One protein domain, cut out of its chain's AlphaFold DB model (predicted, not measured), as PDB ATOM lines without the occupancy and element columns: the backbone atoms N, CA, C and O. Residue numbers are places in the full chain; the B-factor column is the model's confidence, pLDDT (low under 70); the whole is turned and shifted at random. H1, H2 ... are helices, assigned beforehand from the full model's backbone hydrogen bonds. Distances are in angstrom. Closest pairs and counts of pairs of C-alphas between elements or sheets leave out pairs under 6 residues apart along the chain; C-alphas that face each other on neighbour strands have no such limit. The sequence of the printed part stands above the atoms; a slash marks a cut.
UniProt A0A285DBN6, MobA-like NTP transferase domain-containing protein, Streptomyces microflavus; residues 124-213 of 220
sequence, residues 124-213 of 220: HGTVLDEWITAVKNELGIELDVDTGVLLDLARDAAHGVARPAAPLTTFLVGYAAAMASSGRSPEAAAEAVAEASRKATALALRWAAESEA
ATOM      1  N   HIS A 124     222.218 266.203 280.579       54.78
ATOM      2  CA  HIS A 124     222.622 267.595 280.382       54.78
ATOM      3  C   HIS A 124     222.891 268.196 281.768       54.78
ATOM      4  O   HIS A 124     221.965 268.641 282.446       54.78
ATOM      5  N   GLY A 125     224.157 268.163 282.206       56.97
ATOM      6  CA  GLY A 125     224.617 268.555 283.551       56.97
ATOM      7  C   GLY A 125     224.088 269.895 284.089       56.97
ATOM      8  O   GLY A 125     224.043 270.086 285.301       56.97
ATOM      9  N   THR A 126     223.558 270.757 283.218       63.06
ATOM     10  CA  THR A 126     222.869 272.007 283.562       63.06
ATOM     11  C   THR A 126     221.727 271.825 284.564       63.06
ATOM     12  O   THR A 126     221.596 272.640 285.468       63.06
ATOM     13  N   VAL A 127     220.928 270.751 284.485       74.50
ATOM     14  CA  VAL A 127     219.777 270.565 285.399       74.50
ATOM     15  C   VAL A 127     220.228 270.246 286.827       74.50
ATOM     16  O   VAL A 127     219.618 270.701 287.796       74.50
ATOM     17  N   LEU A 128     221.290 269.449 286.973       74.56
ATOM     18  CA  LEU A 128     221.835 269.112 288.286       74.56
ATOM     19  C   LEU A 128     222.527 270.327 288.912       74.56
ATOM     20  O   LEU A 128     222.316 270.590 290.094       74.56
ATOM     21  N   ASP A 129     223.286 271.084 288.121       78.62
ATOM     22  CA  ASP A 129     223.970 272.294 288.581       78.62
ATOM     23  C   ASP A 129     222.975 273.393 288.987       78.62
ATOM     24  O   ASP A 129     223.132 274.014 290.042       78.62
ATOM     25  N   GLU A 130     221.902 273.590 288.214       81.56
ATOM     26  CA  GLU A 130     220.801 274.500 288.556       81.56
ATOM     27  C   GLU A 130     220.096 274.074 289.846       81.56
ATOM     28  O   GLU A 130     219.862 274.902 290.731       81.56
ATOM     29  N   TRP A 131     219.799 272.780 289.994       83.25
ATOM     30  CA  TRP A 131     219.175 272.252 291.204       83.25
ATOM     31  C   TRP A 131     220.069 272.421 292.436       83.25
ATOM     32  O   TRP A 131     219.606 272.894 293.474       83.25
ATOM     33  N   ILE A 132     221.357 272.083 292.332       84.69
ATOM     34  CA  ILE A 132     222.326 272.259 293.422       84.69
ATOM     35  C   ILE A 132     222.442 273.737 293.792       84.69
ATOM     36  O   ILE A 132     222.435 274.066 294.977       84.69
ATOM     37  N   THR A 133     222.496 274.628 292.801       85.81
ATOM     38  CA  THR A 133     222.522 276.078 293.023       85.81
ATOM     39  C   THR A 133     221.268 276.549 293.761       85.81
ATOM     40  O   THR A 133     221.373 277.267 294.754       85.81
ATOM     41  N   ALA A 134     220.079 276.105 293.342       87.56
ATOM     42  CA  ALA A 134     218.820 276.450 293.998       87.56
ATOM     43  C   ALA A 134     218.771 275.967 295.459       87.56
ATOM     44  O   ALA A 134     218.395 276.731 296.345       87.56
ATOM     45  N   VAL A 135     219.206 274.732 295.730       88.56
ATOM     46  CA  VAL A 135     219.251 274.173 297.092       88.56
ATOM     47  C   VAL A 135     220.269 274.906 297.970       88.56
ATOM     48  O   VAL A 135     219.963 275.198 299.124       88.56
ATOM     49  N   LYS A 136     221.459 275.236 297.445       89.56
ATOM     50  CA  LYS A 136     222.457 276.039 298.175       89.56
ATOM     51  C   LYS A 136     221.883 277.395 298.578       89.56
ATOM     52  O   LYS A 136     222.010 277.774 299.738       89.56
ATOM     53  N   ASN A 137     221.197 278.070 297.656       91.56
ATOM     54  CA  ASN A 137     220.570 279.363 297.918       91.56
ATOM     55  C   ASN A 137     219.464 279.267 298.978       91.56
ATOM     56  O   ASN A 137     219.457 280.056 299.918       91.56
ATOM     57  N   GLU A 138     218.565 278.286 298.865       93.44
ATOM     58  CA  GLU A 138     217.460 278.090 299.817       93.44
ATOM     59  C   GLU A 138     217.968 277.777 301.233       93.44
ATOM     60  O   GLU A 138     217.405 278.234 302.226       93.44
ATOM     61  N   LEU A 139     219.058 277.012 301.338       91.88
ATOM     62  CA  LEU A 139     219.648 276.618 302.617       91.88
ATOM     63  C   LEU A 139     220.710 277.602 303.139       91.88
ATOM     64  O   LEU A 139     221.232 277.394 304.235       91.88
ATOM     65  N   GLY A 140     221.046 278.653 302.381       89.12
ATOM     66  CA  GLY A 140     222.100 279.611 302.730       89.12
ATOM     67  C   GLY A 140     223.495 278.980 302.830       89.12
ATOM     68  O   GLY A 140     224.265 279.321 303.727       89.12
ATOM     69  N   ILE A 141     223.802 278.017 301.956       88.56
ATOM     70  CA  ILE A 141     225.056 277.257 301.964       88.56
ATOM     71  C   ILE A 141     226.048 277.866 300.971       88.56
ATOM     72  O   ILE A 141     225.936 277.672 299.763       88.56
ATOM     73  N   GLU A 142     227.091 278.494 301.507       83.50
ATOM     74  CA  GLU A 142     228.281 278.901 300.757       83.50
ATOM     75  C   GLU A 142     229.329 277.786 300.850       83.50
ATOM     76  O   GLU A 142     230.126 277.728 301.787       83.50
ATOM     77  N   LEU A 143     229.269 276.835 299.917       84.06
ATOM     78  CA  LEU A 143     230.178 275.688 299.858       84.06
ATOM     79  C   LEU A 143     230.524 275.376 298.404       84.06
ATOM     80  O   LEU A 143     229.642 275.007 297.623       84.06
ATOM     81  N   ASP A 144     231.803 275.477 298.055       85.44
ATOM     82  CA  ASP A 144     232.310 275.136 296.726       85.44
ATOM     83  C   ASP A 144     232.998 273.767 296.760       85.44
ATOM     84  O   ASP A 144     234.172 273.636 297.094       85.44
ATOM     85  N   VAL A 145     232.214 272.717 296.519       83.62
ATOM     86  CA  VAL A 145     232.666 271.323 296.542       83.62
ATOM     87  C   VAL A 145     232.512 270.723 295.159       83.62
ATOM     88  O   VAL A 145     231.472 270.891 294.521       83.62
ATOM     89  N   ASP A 146     233.518 269.949 294.758       85.00
ATOM     90  CA  ASP A 146     233.477 269.109 293.567       85.00
ATOM     91  C   ASP A 146     232.372 268.046 293.703       85.00
ATOM     92  O   ASP A 146     232.474 267.075 294.465       85.00
ATOM     93  N   THR A 147     231.277 268.259 292.976       85.88
ATOM     94  CA  THR A 147     230.115 267.367 292.951       85.88
ATOM     95  C   THR A 147     230.458 266.014 292.336       85.88
ATOM     96  O   THR A 147     229.919 265.000 292.783       85.88
ATOM     97  N   GLY A 148     231.397 265.967 291.387       85.94
ATOM     98  CA  GLY A 148     231.891 264.737 290.776       85.94
ATOM     99  C   GLY A 148     232.516 263.811 291.813       85.94
ATOM    100  O   GLY A 148     232.148 262.640 291.889       85.94
ATOM    101  N   VAL A 149     233.347 264.354 292.707       88.62
ATOM    102  CA  VAL A 149     233.963 263.588 293.807       88.62
ATOM    103  C   VAL A 149     232.913 262.959 294.730       88.62
ATOM    104  O   VAL A 149     233.063 261.808 295.147       88.62
ATOM    105  N   LEU A 150     231.837 263.680 295.058       91.69
ATOM    106  CA  LEU A 150     230.754 263.143 295.893       91.69
ATOM    107  C   LEU A 150     229.938 262.061 295.172       91.69
ATOM    108  O   LEU A 150     229.530 261.081 295.800       91.69
ATOM    109  N   LEU A 151     229.703 262.224 293.869       91.06
ATOM    110  CA  LEU A 151     228.979 261.247 293.054       91.06
ATOM    111  C   LEU A 151     229.797 259.972 292.819       91.06
ATOM    112  O   LEU A 151     229.240 258.875 292.894       91.06
ATOM    113  N   ASP A 152     231.105 260.095 292.599       90.81
ATOM    114  CA  ASP A 152     232.012 258.953 292.487       90.81
ATOM    115  C   ASP A 152     232.098 258.190 293.816       90.81
ATOM    116  O   ASP A 152     231.936 256.971 293.834       90.81
ATOM    117  N   LEU A 153     232.201 258.888 294.953       95.62
ATOM    118  CA  LEU A 153     232.107 258.253 296.271       95.62
ATOM    119  C   LEU A 153     230.782 257.498 296.460       95.62
ATOM    120  O   LEU A 153     230.768 256.372 296.964       95.62
ATOM    121  N   ALA A 154     229.655 258.114 296.097       94.19
ATOM    122  CA  ALA A 154     228.350 257.471 296.200       94.19
ATOM    123  C   ALA A 154     228.294 256.203 295.332       94.19
ATOM    124  O   ALA A 154     227.807 255.167 295.792       94.19
ATOM    125  N   ARG A 155     228.841 256.263 294.110       91.88
ATOM    126  CA  ARG A 155     228.979 255.113 293.209       91.88
ATOM    127  C   ARG A 155     229.802 254.003 293.860       91.88
ATOM    128  O   ARG A 155     229.344 252.861 293.877       91.88
ATOM    129  N   ASP A 156     230.967 254.322 294.410       92.94
ATOM    130  CA  ASP A 156     231.858 253.340 295.036       92.94
ATOM    131  C   ASP A 156     231.207 252.690 296.260       92.94
ATOM    132  O   ASP A 156     231.264 251.474 296.424       92.94
ATOM    133  N   ALA A 157     230.510 253.466 297.093       93.69
ATOM    134  CA  ALA A 157     229.783 252.936 298.243       93.69
ATOM    135  C   ALA A 157     228.614 252.022 297.827       93.69
ATOM    136  O   ALA A 157     228.420 250.957 298.418       93.69
ATOM    137  N   ALA A 158     227.842 252.410 296.805       90.50
ATOM    138  CA  ALA A 158     226.720 251.611 296.310       90.50
ATOM    139  C   ALA A 158     227.158 250.256 295.743       90.50
ATOM    140  O   ALA A 158     226.462 249.260 295.960       90.50
ATOM    141  N   HIS A 159     228.277 250.227 295.016       87.69
ATOM    142  CA  HIS A 159     228.800 249.005 294.403       87.69
ATOM    143  C   HIS A 159     229.623 248.166 295.381       87.69
ATOM    144  O   HIS A 159     229.475 246.949 295.401       87.69
ATOM    145  N   GLY A 160     230.466 248.806 296.193       86.38
ATOM    146  CA  GLY A 160     231.414 248.126 297.073       86.38
ATOM    147  C   GLY A 160     230.842 247.667 298.413       86.38
ATOM    148  O   GLY A 160     231.413 246.779 299.038       86.38
ATOM    149  N   VAL A 161     229.727 248.253 298.866       92.00
ATOM    150  CA  VAL A 161     229.098 247.914 300.156       92.00
ATOM    151  C   VAL A 161     227.685 247.376 299.947       92.00
ATOM    152  O   VAL A 161     227.427 246.198 300.178       92.00
ATOM    153  N   ALA A 162     226.757 248.244 299.540       89.81
ATOM    154  CA  ALA A 162     225.375 247.910 299.192       89.81
ATOM    155  C   ALA A 162     224.685 249.153 298.618       89.81
ATOM    156  O   ALA A 162     225.013 250.273 299.006       89.81
ATOM    157  N   ARG A 163     223.641 248.980 297.794       90.00
ATOM    158  CA  ARG A 163     222.898 250.108 297.190       90.00
ATOM    159  C   ARG A 163     222.502 251.228 298.181       90.00
ATOM    160  O   ARG A 163     222.697 252.389 297.829       90.00
ATOM    161  N   PRO A 164     222.006 250.950 299.408       92.44
ATOM    162  CA  PRO A 164     221.662 252.004 300.370       92.44
ATOM    163  C   PRO A 164     222.859 252.790 300.933       92.44
ATOM    164  O   PRO A 164     222.655 253.830 301.553       92.44
ATOM    165  N   ALA A 165     224.097 252.322 300.745       91.69
ATOM    166  CA  ALA A 165     225.287 252.972 301.285       91.69
ATOM    167  C   ALA A 165     225.590 254.316 300.604       91.69
ATOM    168  O   ALA A 165     226.114 255.208 301.260       91.69
ATOM    169  N   ALA A 166     225.212 254.512 299.335       94.31
ATOM    170  CA  ALA A 166     225.419 255.775 298.617       94.31
ATOM    171  C   ALA A 166     224.898 257.023 299.371       94.31
ATOM    172  O   ALA A 166     225.701 257.900 299.711       94.31
ATOM    173  N   PRO A 167     223.587 257.137 299.674       92.94
ATOM    174  CA  PRO A 167     223.058 258.307 300.377       92.94
ATOM    175  C   PRO A 167     223.532 258.398 301.836       92.94
ATOM    176  O   PRO A 167     223.717 259.494 302.357       92.94
ATOM    177  N   LEU A 168     223.758 257.263 302.508       96.00
ATOM    178  CA  LEU A 168     224.195 257.252 303.908       96.00
ATOM    179  C   LEU A 168     225.647 257.724 304.058       96.00
ATOM    180  O   LEU A 168     225.956 258.518 304.946       96.00
ATOM    181  N   THR A 169     226.533 257.282 303.167       97.00
ATOM    182  CA  THR A 169     227.945 257.672 303.175       97.00
ATOM    183  C   THR A 169     228.115 259.151 302.839       97.00
ATOM    184  O   THR A 169     228.854 259.847 303.532       97.00
ATOM    185  N   THR A 170     227.405 259.662 301.831       96.06
ATOM    186  CA  THR A 170     227.471 261.089 301.463       96.06
ATOM    187  C   THR A 170     226.927 262.002 302.566       96.06
ATOM    188  O   THR A 170     227.538 263.031 302.856       96.06
ATOM    189  N   PHE A 171     225.863 261.594 303.270       96.00
ATOM    190  CA  PHE A 171     225.386 262.294 304.468       96.00
ATOM    191  C   PHE A 171     226.450 262.349 305.575       96.00
ATOM    192  O   PHE A 171     226.722 263.418 306.122       96.00
ATOM    193  N   LEU A 172     227.086 261.215 305.896       97.56
ATOM    194  CA  LEU A 172     228.118 261.146 306.938       97.56
ATOM    195  C   LEU A 172     229.367 261.959 306.584       97.56
ATOM    196  O   LEU A 172     229.953 262.577 307.472       97.56
ATOM    197  N   VAL A 173     229.754 261.996 305.308       97.00
ATOM    198  CA  VAL A 173     230.831 262.868 304.818       97.00
ATOM    199  C   VAL A 173     230.490 264.335 305.058       97.00
ATOM    200  O   VAL A 173     231.300 265.046 305.652       97.00
ATOM    201  N   GLY A 174     229.288 264.774 304.670       93.94
ATOM    202  CA  GLY A 174     228.831 266.142 304.918       93.94
ATOM    203  C   GLY A 174     228.809 266.485 306.410       93.94
ATOM    204  O   GLY A 174     229.323 267.524 306.820       93.94
ATOM    205  N   TYR A 175     228.298 265.574 307.243       95.06
ATOM    206  CA  TYR A 175     228.262 265.740 308.696       95.06
ATOM    207  C   TYR A 175     229.668 265.837 309.316       95.06
ATOM    208  O   TYR A 175     229.942 266.731 310.118       95.06
ATOM    209  N   ALA A 176     230.586 264.949 308.927       95.75
ATOM    210  CA  ALA A 176     231.965 264.963 309.408       95.75
ATOM    211  C   ALA A 176     232.713 266.230 308.968       95.75
ATOM    212  O   ALA A 176     233.451 266.817 309.762       95.75
ATOM    213  N   ALA A 177     232.494 266.680 307.730       93.69
ATOM    214  CA  ALA A 177     233.084 267.908 307.218       93.69
ATOM    215  C   ALA A 177     232.573 269.147 307.965       93.69
ATOM    216  O   ALA A 177     233.378 269.997 308.346       93.69
ATOM    217  N   ALA A 178     231.269 269.224 308.253       91.88
ATOM    218  CA  ALA A 178     230.685 270.304 309.050       91.88
ATOM    219  C   ALA A 178     231.284 270.361 310.466       91.88
ATOM    220  O   ALA A 178     231.651 271.430 310.952       91.88
ATOM    221  N   MET A 179     231.472 269.203 311.107       94.06
ATOM    222  CA  MET A 179     232.137 269.115 312.411       94.06
ATOM    223  C   MET A 179     233.600 269.586 312.353       94.06
ATOM    224  O   MET A 179     234.053 270.298 313.247       94.06
ATOM    225  N   ALA A 180     234.339 269.213 311.304       91.00
ATOM    226  CA  ALA A 180     235.758 269.541 311.148       91.00
ATOM    227  C   ALA A 180     236.025 270.999 310.718       91.00
ATOM    228  O   ALA A 180     237.125 271.517 310.932       91.00
ATOM    229  N   SER A 181     235.035 271.655 310.112       91.75
ATOM    230  CA  SER A 181     235.135 273.025 309.591       91.75
ATOM    231  C   SER A 181     234.357 274.061 310.405       91.75
ATOM    232  O   SER A 181     234.347 275.234 310.045       91.75
ATOM    233  N   SER A 182     233.749 273.663 311.527       91.12
ATOM    234  CA  SER A 182     232.959 274.557 312.378       91.12
ATOM    235  C   SER A 182     233.734 275.824 312.772       91.12
ATOM    236  O   SER A 182     234.829 275.753 313.335       91.12
ATOM    237  N   GLY A 183     233.174 276.992 312.439       84.62
ATOM    238  CA  GLY A 183     233.783 278.305 312.689       84.62
ATOM    239  C   GLY A 183     234.963 278.668 311.772       84.62
ATOM    240  O   GLY A 183     235.674 279.629 312.064       84.62
ATOM    241  N   ARG A 184     235.201 277.911 310.693       88.62
ATOM    242  CA  ARG A 184     236.257 278.162 309.695       88.62
ATOM    243  C   ARG A 184     235.666 278.705 308.386       88.62
ATOM    244  O   ARG A 184     234.464 278.926 308.287       88.62
ATOM    245  N   SER A 185     236.526 278.975 307.403       87.88
ATOM    246  CA  SER A 185     236.110 279.513 306.106       87.88
ATOM    247  C   SER A 185     235.409 278.456 305.230       87.88
ATOM    248  O   SER A 185     235.623 277.256 305.440       87.88
ATOM    249  N   PRO A 186     234.608 278.871 304.230       86.62
ATOM    250  CA  PRO A 186     234.015 277.974 303.234       86.62
ATOM    251  C   PRO A 186     235.026 277.058 302.533       86.62
ATOM    252  O   PRO A 186     234.743 275.886 302.294       86.62
ATOM    253  N   GLU A 187     236.238 277.548 302.271       89.44
ATOM    254  CA  GLU A 187     237.310 276.761 301.655       89.44
ATOM    255  C   GLU A 187     237.775 275.642 302.592       89.44
ATOM    256  O   GLU A 187     237.963 274.506 302.164       89.44
ATOM    257  N   ALA A 188     237.877 275.919 303.897       90.56
ATOM    258  CA  ALA A 188     238.192 274.892 304.888       90.56
ATOM    259  C   ALA A 188     237.075 273.841 305.007       90.56
ATOM    260  O   ALA A 188     237.355 272.680 305.316       90.56
ATOM    261  N   ALA A 189     235.816 274.221 304.762       90.69
ATOM    262  CA  ALA A 189     234.707 273.276 304.663       90.69
ATOM    263  C   ALA A 189     234.818 272.405 303.403       90.69
ATOM    264  O   ALA A 189     234.681 271.186 303.502       90.69
ATOM    265  N   ALA A 190     235.154 272.991 302.251       91.44
ATOM    266  CA  ALA A 190     235.396 272.252 301.012       91.44
ATOM    267  C   ALA A 190     236.568 271.260 301.141       91.44
ATOM    268  O   ALA A 190     236.436 270.087 300.782       91.44
ATOM    269  N   GLU A 191     237.683 271.683 301.741       93.44
ATOM    270  CA  GLU A 191     238.824 270.813 302.053       93.44
ATOM    271  C   GLU A 191     238.428 269.663 302.991       93.44
ATOM    272  O   GLU A 191     238.825 268.513 302.775       93.44
ATOM    273  N   ALA A 192     237.622 269.948 304.018       94.19
ATOM    274  CA  ALA A 192     237.133 268.936 304.947       94.19
ATOM    275  C   ALA A 192     236.221 267.911 304.255       94.19
ATOM    276  O   ALA A 192     236.330 266.716 304.545       94.19
ATOM    277  N   VAL A 193     235.374 268.347 303.313       95.25
ATOM    278  CA  VAL A 193     234.579 267.442 302.470       95.25
ATOM    279  C   VAL A 193     235.494 266.572 301.614       95.25
ATOM    280  O   VAL A 193     235.351 265.353 301.639       95.25
ATOM    281  N   ALA A 194     236.477 267.148 300.919       94.50
ATOM    282  CA  ALA A 194     237.403 266.388 300.078       94.50
ATOM    283  C   ALA A 194     238.205 265.340 300.874       94.50
ATOM    284  O   ALA A 194     238.405 264.208 300.425       94.50
ATOM    285  N   GLU A 195     238.659 265.686 302.080       95.81
ATOM    286  CA  GLU A 195     239.350 264.762 302.982       95.81
ATOM    287  C   GLU A 195     238.430 263.639 303.486       95.81
ATOM    288  O   GLU A 195     238.818 262.467 303.483       95.81
ATOM    289  N   ALA A 196     237.206 263.972 303.904       96.81
ATOM    290  CA  ALA A 196     236.226 262.986 304.349       96.81
ATOM    291  C   ALA A 196     235.813 262.041 303.207       96.81
ATOM    292  O   ALA A 196     235.774 260.824 303.413       96.81
ATOM    293  N   SER A 197     235.611 262.568 301.995       97.25
ATOM    294  CA  SER A 197     235.318 261.781 300.796       97.25
ATOM    295  C   SER A 197     236.432 260.789 300.484       97.25
ATOM    296  O   SER A 197     236.161 259.599 300.345       97.25
ATOM    297  N   ARG A 198     237.701 261.224 300.486       96.75
ATOM    298  CA  ARG A 198     238.849 260.325 300.257       96.75
ATOM    299  C   ARG A 198     238.901 259.173 301.261       96.75
ATOM    300  O   ARG A 198     239.138 258.028 300.872       96.75
ATOM    301  N   LYS A 199     238.663 259.450 302.547       97.50
ATOM    302  CA  LYS A 199     238.621 258.413 303.594       97.50
ATOM    303  C   LYS A 199     237.483 257.422 303.373       97.50
ATOM    304  O   LYS A 199     237.695 256.219 303.516       97.50
ATOM    305  N   ALA A 200     236.299 257.924 303.031       97.44
ATOM    306  CA  ALA A 200     235.122 257.103 302.786       97.44
ATOM    307  C   ALA A 200     235.282 256.226 301.532       97.44
ATOM    308  O   ALA A 200     234.986 255.034 301.597       97.44
ATOM    309  N   THR A 201     235.840 256.761 300.441       97.31
ATOM    310  CA  THR A 201     236.153 255.996 299.222       97.31
ATOM    311  C   THR A 201     237.133 254.870 299.530       97.31
ATOM    312  O   THR A 201     236.869 253.711 299.219       97.31
ATOM    313  N   ALA A 202     238.237 255.174 300.221       96.62
ATOM    314  CA  ALA A 202     239.216 254.158 300.602       96.62
ATOM    315  C   ALA A 202     238.600 253.050 301.476       96.62
ATOM    316  O   ALA A 202     238.990 251.889 301.367       96.62
ATOM    317  N   LEU A 203     237.640 253.390 302.341       96.44
ATOM    318  CA  LEU A 203     236.920 252.408 303.149       96.44
ATOM    319  C   LEU A 203     235.986 251.533 302.299       96.44
ATOM    320  O   LEU A 203     236.013 250.317 302.462       96.44
ATOM    321  N   ALA A 204     235.211 252.128 301.387       93.62
ATOM    322  CA  ALA A 204     234.302 251.402 300.498       93.62
ATOM    323  C   ALA A 204     235.050 250.407 299.594       93.62
ATOM    324  O   ALA A 204     234.640 249.255 299.474       93.62
ATOM    325  N   LEU A 205     236.190 250.818 299.030       93.06
ATOM    326  CA  LEU A 205     237.020 249.954 298.186       93.06
ATOM    327  C   LEU A 205     237.626 248.778 298.963       93.06
ATOM    328  O   LEU A 205     237.662 247.659 298.455       93.06
ATOM    329  N   ARG A 206     238.073 249.000 300.208       95.38
ATOM    330  CA  ARG A 206     238.548 247.900 301.067       95.38
ATOM    331  C   ARG A 206     237.433 246.912 301.389       95.38
ATOM    332  O   ARG A 206     237.662 245.711 301.311       95.38
ATOM    333  N   TRP A 207     236.237 247.410 301.699       93.19
ATOM    334  CA  TRP A 207     235.076 246.568 301.986       93.19
ATOM    335  C   TRP A 207     234.701 245.667 300.798       93.19
ATOM    336  O   TRP A 207     234.418 244.480 300.977       93.19
ATOM    337  N   ALA A 208     234.760 246.215 299.579       89.38
ATOM    338  CA  ALA A 208     234.545 245.461 298.346       89.38
ATOM    339  C   ALA A 208     235.583 244.339 298.184       89.38
ATOM    340  O   ALA A 208     235.221 243.176 298.006       89.38
ATOM    341  N   ALA A 209     236.869 244.671 298.339       90.00
ATOM    342  CA  ALA A 209     237.965 243.713 298.209       90.00
ATOM    343  C   ALA A 209     237.897 242.582 299.256       90.00
ATOM    344  O   ALA A 209     238.157 241.424 298.935       90.00
ATOM    345  N   GLU A 210     237.524 242.892 300.501       89.62
ATOM    346  CA  GLU A 210     237.325 241.892 301.561       89.62
ATOM    347  C   GLU A 210     236.146 240.956 301.253       89.62
ATOM    348  O   GLU A 210     236.241 239.747 301.477       89.62
ATOM    349  N   SER A 211     235.063 241.491 300.686       81.88
ATOM    350  CA  SER A 211     233.885 240.706 300.292       81.88
ATOM    351  C   SER A 211     234.189 239.758 299.126       81.88
ATOM    352  O   SER A 211     233.737 238.609 299.114       81.88
ATOM    353  N   GLU A 212     235.002 240.204 298.167       80.62
ATOM    354  CA  GLU A 212     235.480 239.382 297.052       80.62
ATOM    355  C   GLU A 212     236.453 238.288 297.521       80.62
ATOM    356  O   GLU A 212     236.311 237.126 297.136       80.62
ATOM    357  N   ALA A 213     237.392 238.619 298.415       78.25
ATOM    358  CA  ALA A 213     238.345 237.661 298.980       78.25
ATOM    359  C   ALA A 213     237.669 236.594 299.864       78.25
ATOM    360  O   ALA A 213     238.074 235.430 299.848       78.25
TER     361      ALA A 213
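Overview. This is residues 124 to 213 of the 220 residues of the protein "MobA-like NTP transferase domain-containing protein" of Streptomyces microflavus (UniProt A0A285DBN6). Three helices make the body: H2 and the long H4 lie side by side, and H3 folds back slantwise against both, with the three centres set in a triangle. The first helix, H1, is set off from this body and touches no other helix, joined to it through the chain by a short link. The printed part has 90 residues with four named helices, H1, H2, H3 and H4 in chain order, and no named strand, and its class is all helix. It is only just compact, close to loose, with a radius of gyration of the C-alphas of 14.1 A, and its outline is flat, spanning 45 by 34 by 16 A.

Arrangement. Begin with H1, residues 126 to 139, which is apart from H2, residues 147 to 160, from H3, residues 165 to 181, and from H4, residues 186 to 213. Move on to H2 and look at where it meets the next helix in the chain: H2 and H3 touch, and their closest C-alphas, those of Ala 154 and Ala 166, are 4.2 A apart. H3 touches H2 with residues 165 to 170 alone, and the two helices run opposite ways at a steep tilt of 48 degrees. H3 and H4 form a helical hairpin, two helices that touch and run opposite ways, at a steep tilt of 37 degrees, only just past shallow. Their closest C-alphas are those of Ala 177 and Ala 192, 4.8 A apart, and H4 touches H3 with residues 188 to 200 alone. H2 and H4 touch and run the same way at a shallow tilt of 20 degrees; the closest C-alphas are those of Gly 160 and Ala 208, 4.3 A apart. The helix packing is only just mostly crossed, with 1 of the 3 touching pairs at a shallow tilt. In H1, H2, H3 and H4 every O i to N i+4 pair is within hydrogen-bond range.

Along the chain. Find C-alpha 126 at (222.869, 272.007, 283.562); from there H1 runs 19.9 A to C-alpha 139. H2 starts at C-alpha 147, at (230.115, 267.367, 292.951), and runs 19.7 A to C-alpha 160. H3 runs 23.8 A from C-alpha 165 to C-alpha 181. H4, the longest helix with 28 residues, runs 40.8 A from C-alpha 186 to C-alpha 213 at (238.345, 237.661, 298.980).

Size, cuts and confidence. The two C-alphas farthest apart are those of Glu 138 and Ala 213, 45.5 A. The printed part has no cut. Look between the helices: the links from H2 to H3 and from H3 to H4 are tight, that from H1 to H2 is short with 7 residues, and no link is long. The mean pLDDT of the printed part is 89.5, and residues 124 to 126, of which 126 belongs to H1, are under 70.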